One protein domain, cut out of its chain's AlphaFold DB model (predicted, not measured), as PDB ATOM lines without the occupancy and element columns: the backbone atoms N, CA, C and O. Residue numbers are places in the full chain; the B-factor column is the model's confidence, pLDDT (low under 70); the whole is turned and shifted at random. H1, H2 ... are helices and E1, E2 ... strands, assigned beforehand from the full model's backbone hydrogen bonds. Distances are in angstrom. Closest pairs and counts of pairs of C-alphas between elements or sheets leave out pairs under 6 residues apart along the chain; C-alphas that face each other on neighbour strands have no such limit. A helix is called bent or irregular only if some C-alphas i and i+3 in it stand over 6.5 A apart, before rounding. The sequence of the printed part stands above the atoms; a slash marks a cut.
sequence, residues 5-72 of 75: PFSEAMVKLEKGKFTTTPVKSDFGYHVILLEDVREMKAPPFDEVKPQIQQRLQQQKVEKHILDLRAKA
ATOM      1  N   PRO A   5     -21.798  41.323 -23.794       82.56
ATOM      2  CA  PRO A   5     -21.901  41.104 -25.239       82.56
ATOM      3  C   PRO A   5     -22.222  42.375 -26.041       82.56
ATOM      4  O   PRO A   5     -21.753  42.528 -27.167       82.56
ATOM      5  N   PHE A   6     -22.973  43.321 -25.471       83.75
ATOM      6  CA  PHE A   6     -23.266  44.600 -26.122       83.75
ATOM      7  C   PHE A   6     -22.028  45.501 -26.158       83.75
ATOM      8  O   PHE A   6     -21.693  46.052 -27.205       83.75
ATOM      9  N   SER A   7     -21.327  45.628 -25.026       81.94
ATOM     10  CA  SER A   7     -20.122  46.460 -24.937       81.94
ATOM     11  C   SER A   7     -19.024  45.963 -25.878       81.94
ATOM     12  O   SER A   7     -18.363  46.770 -26.525       81.94
ATOM     13  N   GLU A   8     -18.837  44.648 -25.983       82.75
ATOM     14  CA  GLU A   8     -17.851  44.063 -26.894       82.75
ATOM     15  C   GLU A   8     -18.186  44.311 -28.365       82.75
ATOM     16  O   GLU A   8     -17.297  44.647 -29.149       82.75
ATOM     17  N   ALA A   9     -19.456  44.158 -28.752       83.81
ATOM     18  CA  ALA A   9     -19.893  44.410 -30.121       83.81
ATOM     19  C   ALA A   9     -19.743  45.890 -30.502       83.81
ATOM     20  O   ALA A   9     -19.287  46.194 -31.601       83.81
ATOM     21  N   MET A  10     -20.052  46.804 -29.578       82.25
ATOM     22  CA  MET A  10     -19.881  48.244 -29.777       82.25
ATOM     23  C   MET A  10     -18.410  48.637 -29.986       82.25
ATOM     24  O   MET A  10     -18.122  49.428 -30.874       82.25
ATOM     25  N   VAL A  11     -17.474  48.076 -29.208       82.81
ATOM     26  CA  VAL A  11     -16.032  48.388 -29.319       82.81
ATOM     27  C   VAL A  11     -15.413  47.839 -30.611       82.81
ATOM     28  O   VAL A  11     -14.464  48.416 -31.131       82.81
ATOM     29  N   LYS A  12     -15.941  46.727 -31.137       82.88
ATOM     30  CA  LYS A  12     -15.484  46.124 -32.402       82.88
ATOM     31  C   LYS A  12     -16.062  46.806 -33.646       82.88
ATOM     32  O   LYS A  12     -15.575  46.553 -34.746       82.88
ATOM     33  N   LEU A  13     -17.118  47.605 -33.499       84.12
ATOM     34  CA  LEU A  13     -17.747  48.319 -34.604       84.12
ATOM     35  C   LEU A  13     -16.957  49.578 -34.966       84.12
ATOM     36  O   LEU A  13     -16.443  50.287 -34.107       84.12
ATOM     37  N   GLU A  14     -16.907  49.880 -36.260       81.00
ATOM     38  CA  GLU A  14     -16.410  51.165 -36.745       81.00
ATOM     39  C   GLU A  14     -17.538  52.200 -36.754       81.00
ATOM     40  O   GLU A  14     -18.713  51.866 -36.940       81.00
ATOM     41  N   LYS A  15     -17.178  53.473 -36.584       84.00
ATOM     42  CA  LYS A  15     -18.132  54.583 -36.648       84.00
ATOM     43  C   LYS A  15     -18.899  54.563 -37.976       84.00
ATOM     44  O   LYS A  15     -18.314  54.436 -39.048       84.00
ATOM     45  N   GLY A  16     -20.216  54.704 -37.891       84.00
ATOM     46  CA  GLY A  16     -21.160  54.655 -39.004       84.00
ATOM     47  C   GLY A  16     -21.581  53.246 -39.431       84.00
ATOM     48  O   GLY A  16     -22.440  53.125 -40.303       84.00
ATOM     49  N   LYS A  17     -21.019  52.178 -38.845       85.00
ATOM     50  CA  LYS A  17     -21.401  50.794 -39.166       85.00
ATOM     51  C   LYS A  17     -22.386  50.225 -38.152       85.00
ATOM     52  O   LYS A  17     -22.392  50.592 -36.975       85.00
ATOM     53  N   PHE A  18     -23.205  49.291 -38.630       85.50
ATOM     54  CA  PHE A  18     -24.104  48.496 -37.805       85.50
ATOM     55  C   PHE A  18     -23.634  47.042 -37.709       85.50
ATOM     56  O   PHE A  18     -22.950  46.538 -38.603       85.50
ATOM     57  N   THR A  19     -24.002  46.347 -36.632       83.00
ATOM     58  CA  THR A  19     -23.735  44.908 -36.495       83.00
ATOM     59  C   THR A  19     -24.476  44.115 -37.569       83.00
ATOM     60  O   THR A  19     -25.705  44.100 -37.587       83.00
ATOM     61  N   THR A  20     -23.735  43.402 -38.417       81.12
ATOM     62  CA  THR A  20     -24.292  42.482 -39.424       81.12
ATOM     63  C   THR A  20     -24.819  41.187 -38.803       81.12
ATOM     64  O   THR A  20     -25.738  40.573 -39.336       81.12
ATOM     65  N   THR A  21     -24.274  40.791 -37.652       83.06
ATOM     66  CA  THR A  21     -24.754  39.671 -36.841       83.06
ATOM     67  C   THR A  21     -25.494  40.188 -35.606       83.06
ATOM     68  O   THR A  21     -24.913  40.981 -34.860       83.06
ATOM     69  N   PRO A  22     -26.735  39.747 -35.338       83.31
ATOM     70  CA  PRO A  22     -27.488  40.197 -34.173       83.31
ATOM     71  C   PRO A  22     -26.805  39.779 -32.862       83.31
ATOM     72  O   PRO A  22     -26.414  38.626 -32.680       83.31
ATOM     73  N   VAL A  23     -26.675  40.727 -31.935       84.12
ATOM     74  CA  VAL A  23     -26.032  40.535 -30.629       84.12
ATOM     75  C   VAL A  23     -27.049  39.969 -29.651       84.12
ATOM     76  O   VAL A  23     -28.056  40.613 -29.365       84.12
ATOM     77  N   LYS A  24     -26.794  38.771 -29.122       83.75
ATOM     78  CA  LYS A  24     -27.653  38.154 -28.109       83.75
ATOM     79  C   LYS A  24     -27.365  38.753 -26.728       83.75
ATOM     80  O   LYS A  24     -26.217  38.776 -26.287       83.75
ATOM     81  N   SER A  25     -28.410  39.194 -26.044       84.44
ATOM     82  CA  SER A  25     -28.402  39.603 -24.641       84.44
ATOM     83  C   SER A  25     -29.485  38.847 -23.871       84.44
ATOM     84  O   SER A  25     -30.326  38.166 -24.463       84.44
ATOM     85  N   ASP A  26     -29.511  39.007 -22.549       82.00
ATOM     86  CA  ASP A  26     -30.586  38.470 -21.701       82.00
ATOM     87  C   ASP A  26     -31.972  39.045 -22.059       82.00
ATOM     88  O   ASP A  26     -33.000  38.486 -21.684       82.00
ATOM     89  N   PHE A  27     -32.008  40.134 -22.835       80.44
ATOM     90  CA  PHE A  27     -33.215  40.807 -23.312       80.44
ATOM     91  C   PHE A  27     -33.573  40.459 -24.770       80.44
ATOM     92  O   PHE A  27     -34.473  41.072 -25.342       80.44
ATOM     93  N   GLY A  28     -32.883  39.495 -25.394       85.38
ATOM     94  CA  GLY A  28     -33.153  39.034 -26.760       85.38
ATOM     95  C   GLY A  28     -32.018  39.340 -27.736       85.38
ATOM     96  O   GLY A  28     -30.855  39.083 -27.443       85.38
ATOM     97  N   TYR A  29     -32.354  39.841 -28.926       88.25
ATOM     98  CA  TYR A  29     -31.381  40.161 -29.975       88.25
ATOM     99  C   TYR A  29     -31.324  41.666 -30.224       88.25
ATOM    100  O   TYR A  29     -32.352  42.343 -30.248       88.25
ATOM    101  N   HIS A  30     -30.119  42.195 -30.404       84.81
ATOM    102  CA  HIS A  30     -29.869  43.616 -30.612       84.81
ATOM    103  C   HIS A  30     -29.089  43.838 -31.908       84.81
ATOM    104  O   HIS A  30     -28.126  43.127 -32.195       84.81
ATOM    105  N   VAL A  31     -29.499  44.847 -32.673       87.12
ATOM    106  CA  VAL A  31     -28.728  45.396 -33.792       87.12
ATOM    107  C   VAL A  31     -28.201  46.749 -33.337       87.12
ATOM    108  O   VAL A  31     -28.977  47.599 -32.904       87.12
ATOM    109  N   ILE A  32     -26.885  46.925 -33.374       86.06
ATOM    110  CA  ILE A  32     -26.202  48.097 -32.824       86.06
ATOM    111  C   ILE A  32     -25.659  48.908 -33.993       86.06
ATOM    112  O   ILE A  32     -24.882  48.370 -34.777       86.06
ATOM    113  N   LEU A  33     -26.057  50.175 -34.103       87.00
ATOM    114  CA  LEU A  33     -25.458  51.163 -35.002       87.00
ATOM    115  C   LEU A  33     -24.551  52.074 -34.176       87.00
ATOM    116  O   LEU A  33     -25.003  52.680 -33.204       87.00
ATOM    117  N   LEU A  34     -23.279  52.171 -34.554       85.94
ATOM    118  CA  LEU A  34     -22.333  53.055 -33.884       85.94
ATOM    119  C   LEU A  34     -22.325  54.420 -34.577       85.94
ATOM    120  O   LEU A  34     -21.646  54.596 -35.580       85.94
ATOM    121  N   GLU A  35     -23.081  55.389 -34.069       84.06
ATOM    122  CA  GLU A  35     -23.188  56.711 -34.710       84.06
ATOM    123  C   GLU A  35     -21.933  57.573 -34.519       84.06
ATOM    124  O   GLU A  35     -21.476  58.247 -35.445       84.06
ATOM    125  N   ASP A  36     -21.347  57.544 -33.323       81.81
ATOM    126  CA  ASP A  36     -20.178  58.344 -32.987       81.81
ATOM    127  C   ASP A  36     -19.318  57.657 -31.926       81.81
ATOM    128  O   ASP A  36     -19.825  56.966 -31.042       81.81
ATOM    129  N   VAL A  37     -18.008  57.878 -32.008       79.06
ATOM    130  CA  VAL A  37     -17.048  57.450 -30.991       79.06
ATOM    131  C   VAL A  37     -16.378  58.702 -30.474       79.06
ATOM    132  O   VAL A  37     -15.654  59.383 -31.196       79.06
ATOM    133  N   ARG A  38     -16.619  59.003 -29.203       77.44
ATOM    134  CA  ARG A  38     -15.900  60.067 -28.516       77.44
ATOM    135  C   ARG A  38     -14.729  59.442 -27.792       77.44
ATOM    136  O   ARG A  38     -14.923  58.674 -26.851       77.44
ATOM    137  N   GLU A  39     -13.524  59.793 -28.218       68.12
ATOM    138  CA  GLU A  39     -12.321  59.486 -27.459       68.12
ATOM    139  C   GLU A  39     -12.382  60.259 -26.140       68.12
ATOM    140  O   GLU A  39     -12.075  61.450 -26.063       68.12
ATOM    141  N   MET A  40     -12.821  59.587 -25.077       66.06
ATOM    142  CA  MET A  40     -12.552  60.080 -23.737       66.06
ATOM    143  C   MET A  40     -11.041  60.038 -23.560       66.06
ATOM    144  O   MET A  40     -10.449  58.962 -23.477       66.06
ATOM    145  N   LYS A  41     -10.408  61.212 -23.499       68.75
ATOM    146  CA  LYS A  41      -9.045  61.310 -22.985       68.75
ATOM    147  C   LYS A  41      -9.087  60.799 -21.554       68.75
ATOM    148  O   LYS A  41      -9.649  61.456 -20.679       68.75
ATOM    149  N   ALA A  42      -8.561  59.596 -21.342       68.94
ATOM    150  CA  ALA A  42      -8.398  59.077 -20.000       68.94
ATOM    151  C   ALA A  42      -7.542  60.084 -19.213       68.94
ATOM    152  O   ALA A  42      -6.532  60.552 -19.753       68.94
ATOM    153  N   PRO A  43      -7.942  60.457 -17.984       77.62
ATOM    154  CA  PRO A  43      -7.125  61.330 -17.160       77.62
ATOM    155  C   PRO A  43      -5.725  60.718 -16.992       77.62
ATOM    156  O   PRO A  43      -5.598  59.486 -16.954       77.62
ATOM    157  N   PRO A  44      -4.667  61.547 -16.952       85.19
ATOM    158  CA  PRO A  44      -3.299  61.061 -16.841       85.19
ATOM    159  C   PRO A  44      -3.145  60.167 -15.611       85.19
ATOM    160  O   PRO A  44      -3.808  60.359 -14.589       85.19
ATOM    161  N   PHE A  45      -2.253  59.177 -15.710       80.12
ATOM    162  CA  PHE A  45      -2.069  58.170 -14.664       80.12
ATOM    163  C   PHE A  45      -1.857  58.793 -13.279       80.12
ATOM    164  O   PHE A  45      -2.391  58.279 -12.304       80.12
ATOM    165  N   ASP A  46      -1.146  59.920 -13.193       84.75
ATOM    166  CA  ASP A  46      -0.870  60.609 -11.930       84.75
ATOM    167  C   ASP A  46      -2.130  61.124 -11.215       84.75
ATOM    168  O   ASP A  46      -2.185  61.083  -9.986       84.75
ATOM    169  N   GLU A  47      -3.172  61.520 -11.952       84.06
ATOM    170  CA  GLU A  47      -4.448  61.970 -11.374       84.06
ATOM    171  C   GLU A  47      -5.284  60.797 -10.843       84.06
ATOM    172  O   GLU A  47      -5.954  60.909  -9.815       84.06
ATOM    173  N   VAL A  48      -5.220  59.641 -11.512       87.44
ATOM    174  CA  VAL A  48      -5.991  58.442 -11.133       87.44
ATOM    175  C   VAL A  48      -5.240  57.502 -10.193       87.44
ATOM    176  O   VAL A  48      -5.859  56.665  -9.533       87.44
ATOM    177  N   LYS A  49      -3.917  57.636 -10.079       87.12
ATOM    178  CA  LYS A  49      -3.052  56.844  -9.198       87.12
ATOM    179  C   LYS A  49      -3.559  56.759  -7.754       87.12
ATOM    180  O   LYS A  49      -3.643  55.629  -7.265       87.12
ATOM    181  N   PRO A  50      -3.931  57.859  -7.064       90.50
ATOM    182  CA  PRO A  50      -4.438  57.761  -5.694       90.50
ATOM    183  C   PRO A  50      -5.739  56.948  -5.609       90.50
ATOM    184  O   PRO A  50      -5.870  56.091  -4.733       90.50
ATOM    185  N   GLN A  51      -6.664  57.129  -6.558       87.44
ATOM    186  CA  GLN A  51      -7.915  56.361  -6.603       87.44
ATOM    187  C   GLN A  51      -7.668  54.871  -6.878       87.44
ATOM    188  O   GLN A  51      -8.266  54.007  -6.231       87.44
ATOM    189  N   ILE A  52      -6.764  54.549  -7.810       89.94
ATOM    190  CA  ILE A  52      -6.388  53.164  -8.127       89.94
ATOM    191  C   ILE A  52      -5.718  52.504  -6.918       89.94
ATOM    192  O   ILE A  52      -6.061  51.372  -6.575       89.94
ATOM    193  N   GLN A  53      -4.801  53.199  -6.240       91.62
ATOM    194  CA  GLN A  53      -4.143  52.682  -5.038       91.62
ATOM    195  C   GLN A  53      -5.148  52.378  -3.926       91.62
ATOM    196  O   GLN A  53      -5.094  51.288  -3.351       91.62
ATOM    197  N   GLN A  54      -6.090  53.285  -3.663       92.25
ATOM    198  CA  GLN A  54      -7.133  53.071  -2.661       92.25
ATOM    199  C   GLN A  54      -8.007  51.856  -3.008       92.25
ATOM    200  O   GLN A  54      -8.228  50.987  -2.161       92.25
ATOM    201  N   ARG A  55      -8.437  51.735  -4.272       91.62
ATOM    202  CA  ARG A  55      -9.223  50.581  -4.741       91.62
ATOM    203  C   ARG A  55      -8.448  49.267  -4.601       91.62
ATOM    204  O   ARG A  55      -9.007  48.282  -4.123       91.62
ATOM    205  N   LEU A  56      -7.167  49.241  -4.973       92.19
ATOM    206  CA  LEU A  56      -6.322  48.046  -4.856       92.19
ATOM    207  C   LEU A  56      -6.066  47.647  -3.400       92.19
ATOM    208  O   LEU A  56      -6.022  46.454  -3.095       92.19
ATOM    209  N   GLN A  57      -5.900  48.613  -2.494       92.56
ATOM    210  CA  GLN A  57      -5.782  48.332  -1.062       92.56
ATOM    211  C   GLN A  57      -7.063  47.691  -0.527       92.56
ATOM    212  O   GLN A  57      -6.992  46.655   0.134       92.56
ATOM    213  N   GLN A  58      -8.225  48.243  -0.875       91.06
ATOM    214  CA  GLN A  58      -9.511  47.704  -0.442       91.06
ATOM    215  C   GLN A  58      -9.741  46.284  -0.975       91.06
ATOM    216  O   GLN A  58     -10.069  45.387  -0.200       91.06
ATOM    217  N   GLN A  59      -9.445  46.042  -2.257       91.06
ATOM    218  CA  GLN A  59      -9.504  44.702  -2.851       91.06
ATOM    219  C   GLN A  59      -8.543  43.712  -2.181       91.06
ATOM    220  O   GLN A  59      -8.895  42.548  -1.994       91.06
ATOM    221  N   LYS A  60      -7.329  44.140  -1.805       91.75
ATOM    222  CA  LYS A  60      -6.383  43.283  -1.071       91.75
ATOM    223  C   LYS A  60      -6.918  42.894   0.301       91.75
ATOM    224  O   LYS A  60      -6.810  41.726   0.666       91.75
ATOM    225  N   VAL A  61      -7.486  43.845   1.041       90.94
ATOM    226  CA  VAL A  61      -8.079  43.584   2.360       90.94
ATOM    227  C   VAL A  61      -9.264  42.633   2.231       90.94
ATOM    228  O   VAL A  61      -9.313  41.627   2.931       90.94
ATOM    229  N   GLU A  62     -10.172  42.890   1.292       90.88
ATOM    230  CA  GLU A  62     -11.327  42.030   1.035       90.88
ATOM    231  C   GLU A  62     -10.900  40.609   0.645       90.88
ATOM    232  O   GLU A  62     -11.375  39.632   1.224       90.88
ATOM    233  N   LYS A  63      -9.920  40.483  -0.258       90.75
ATOM    234  CA  LYS A  63      -9.352  39.187  -0.643       90.75
ATOM    235  C   LYS A  63      -8.700  38.470   0.539       90.75
ATOM    236  O   LYS A  63      -8.839  37.258   0.655       90.75
ATOM    237  N   HIS A  64      -8.006  39.196   1.414       88.88
ATOM    238  CA  HIS A  64      -7.385  38.611   2.601       88.88
ATOM    239  C   HIS A  64      -8.432  38.127   3.609       88.88
ATOM    240  O   HIS A  64      -8.311  37.022   4.127       88.88
ATOM    241  N   ILE A  65      -9.501  38.895   3.831       87.81
ATOM    242  CA  ILE A  65     -10.626  38.486   4.683       87.81
ATOM    243  C   ILE A  65     -11.314  37.243   4.107       87.81
ATOM    244  O   ILE A  65     -11.620  36.318   4.857       87.81
ATOM    245  N   LEU A  66     -11.545  37.200   2.792       88.12
ATOM    246  CA  LEU A  66     -12.117  36.030   2.122       88.12
ATOM    247  C   LEU A  66     -11.216  34.798   2.258       88.12
ATOM    248  O   LEU A  66     -11.715  33.724   2.578       88.12
ATOM    249  N   ASP A  67      -9.905  34.950   2.074       88.06
ATOM    250  CA  ASP A  67      -8.935  33.861   2.234       88.06
ATOM    251  C   ASP A  67      -8.885  33.348   3.684       88.06
ATOM    252  O   ASP A  67      -8.910  32.142   3.923       88.06
ATOM    253  N   LEU A  68      -8.909  34.248   4.672       87.00
ATOM    254  CA  LEU A  68      -8.995  33.880   6.087       87.00
ATOM    255  C   LEU A  68     -10.315  33.174   6.420       87.00
ATOM    256  O   LEU A  68     -10.298  32.175   7.132       87.00
ATOM    257  N   ARG A  69     -11.449  33.646   5.884       82.94
ATOM    258  CA  ARG A  69     -12.756  32.986   6.048       82.94
ATOM    259  C   ARG A  69     -12.795  31.606   5.401       82.94
ATOM    260  O   ARG A  69     -13.364  30.701   5.989       82.94
ATOM    261  N   ALA A  70     -12.189  31.439   4.227       83.12
ATOM    262  CA  ALA A  70     -12.110  30.146   3.547       83.12
ATOM    263  C   ALA A  70     -11.201  29.152   4.289       83.12
ATOM    264  O   ALA A  70     -11.461  27.951   4.286       83.12
ATOM    265  N   LYS A  71     -10.137  29.648   4.933       81.00
ATOM    266  CA  LYS A  71      -9.219  28.841   5.753       81.00
ATOM    267  C   LYS A  71      -9.750  28.559   7.157       81.00
ATOM    268  O   LYS A  71      -9.322  27.591   7.784       81.00
ATOM    269  N   ALA A  72     -10.662  29.382   7.662       73.81
ATOM    270  CA  ALA A  72     -11.330  29.141   8.928       73.81
ATOM    271  C   ALA A  72     -12.431  28.085   8.745       73.81
ATOM    272  O   ALA A  72     -13.342  28.248   7.937       73.81
TER     273      ALA A  72
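AT A GLANCE: This is residues 5 to 72 of the 75 residues of the protein "Putative parvulin-type peptidyl-prolyl cis-trans isomerase" of bioreactor metagenome (UniProt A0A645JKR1). This is a wide, open arch: a small head made of H1 and the short hairpin of E1 and E2 is at one side, and the long single helix H2 is at the other, joined to the head by a long link with no named element. Residues 38 to 72, of which 45 to 71 belong to H2, stand free of the head. The printed part has 68 residues, with two named helices and two named strands in the order H1, E1, E2, H2; the sheet is E1 - E2, antiparallel, and the class is mostly helix. The whole is extended, with a radius of gyration of the C-alphas of 19.5 A, and only just flat, spanning 51 by 34 by 14 A.

IN THESE COORDINATES: Begin at C-alpha 5, at (-21.901, 41.104, -25.239), where H1 starts; it takes residues 5 to 12 and measures 10.8 A from first to last C-alpha. Go on to E1, residues 23 to 25, 6.5 A long, and E2, residues 28 to 30, 6.8 A long. Then find C-alpha 45 at (-2.069, 58.170, -14.664); from there H2, residues 45 to 71, runs 36.4 A to C-alpha 71 at (-9.219, 28.841, 5.753). H2 is irregular, with C-alphas 47 and 50 lying 7.1 A apart, and it has a kink of 31 degrees near residue 52.

HOW THE PARTS SIT: Look first at the hairpin of E1 and E2, antiparallel strands at 142 degrees between their directions. The C-alphas of Lys 24 and Tyr 29 face each other at 4.6 A. Within hydrogen-bond range you will find N 23 and O 30 at 2.8 A and N 28 and O 25 at 3.0 A. Next compare H1 with E1: 6 pairs of their C-alphas are within 8 A, the closest being those of Phe 6 and Val 23, 6.7 A apart. H1 and E2 are only just apart, their closest C-alphas at 8.0 A. H2 is apart from H1 and from E1. In H1 every O i to N i+4 pair is within hydrogen-bond range; in H2, 21 of 23 are.

THE WHOLE: The C-alphas farthest apart are those of Gly 16 and Ala 72, 55.2 A. The printed part has no cut. Between E2 and H2 look along the long link, residues 31 to 44; the link from H1 to E1 is short and that from E1 to E2 tight. The mean pLDDT of the printed part is 84.3, and residues 39 to 42 in the long link are under 70.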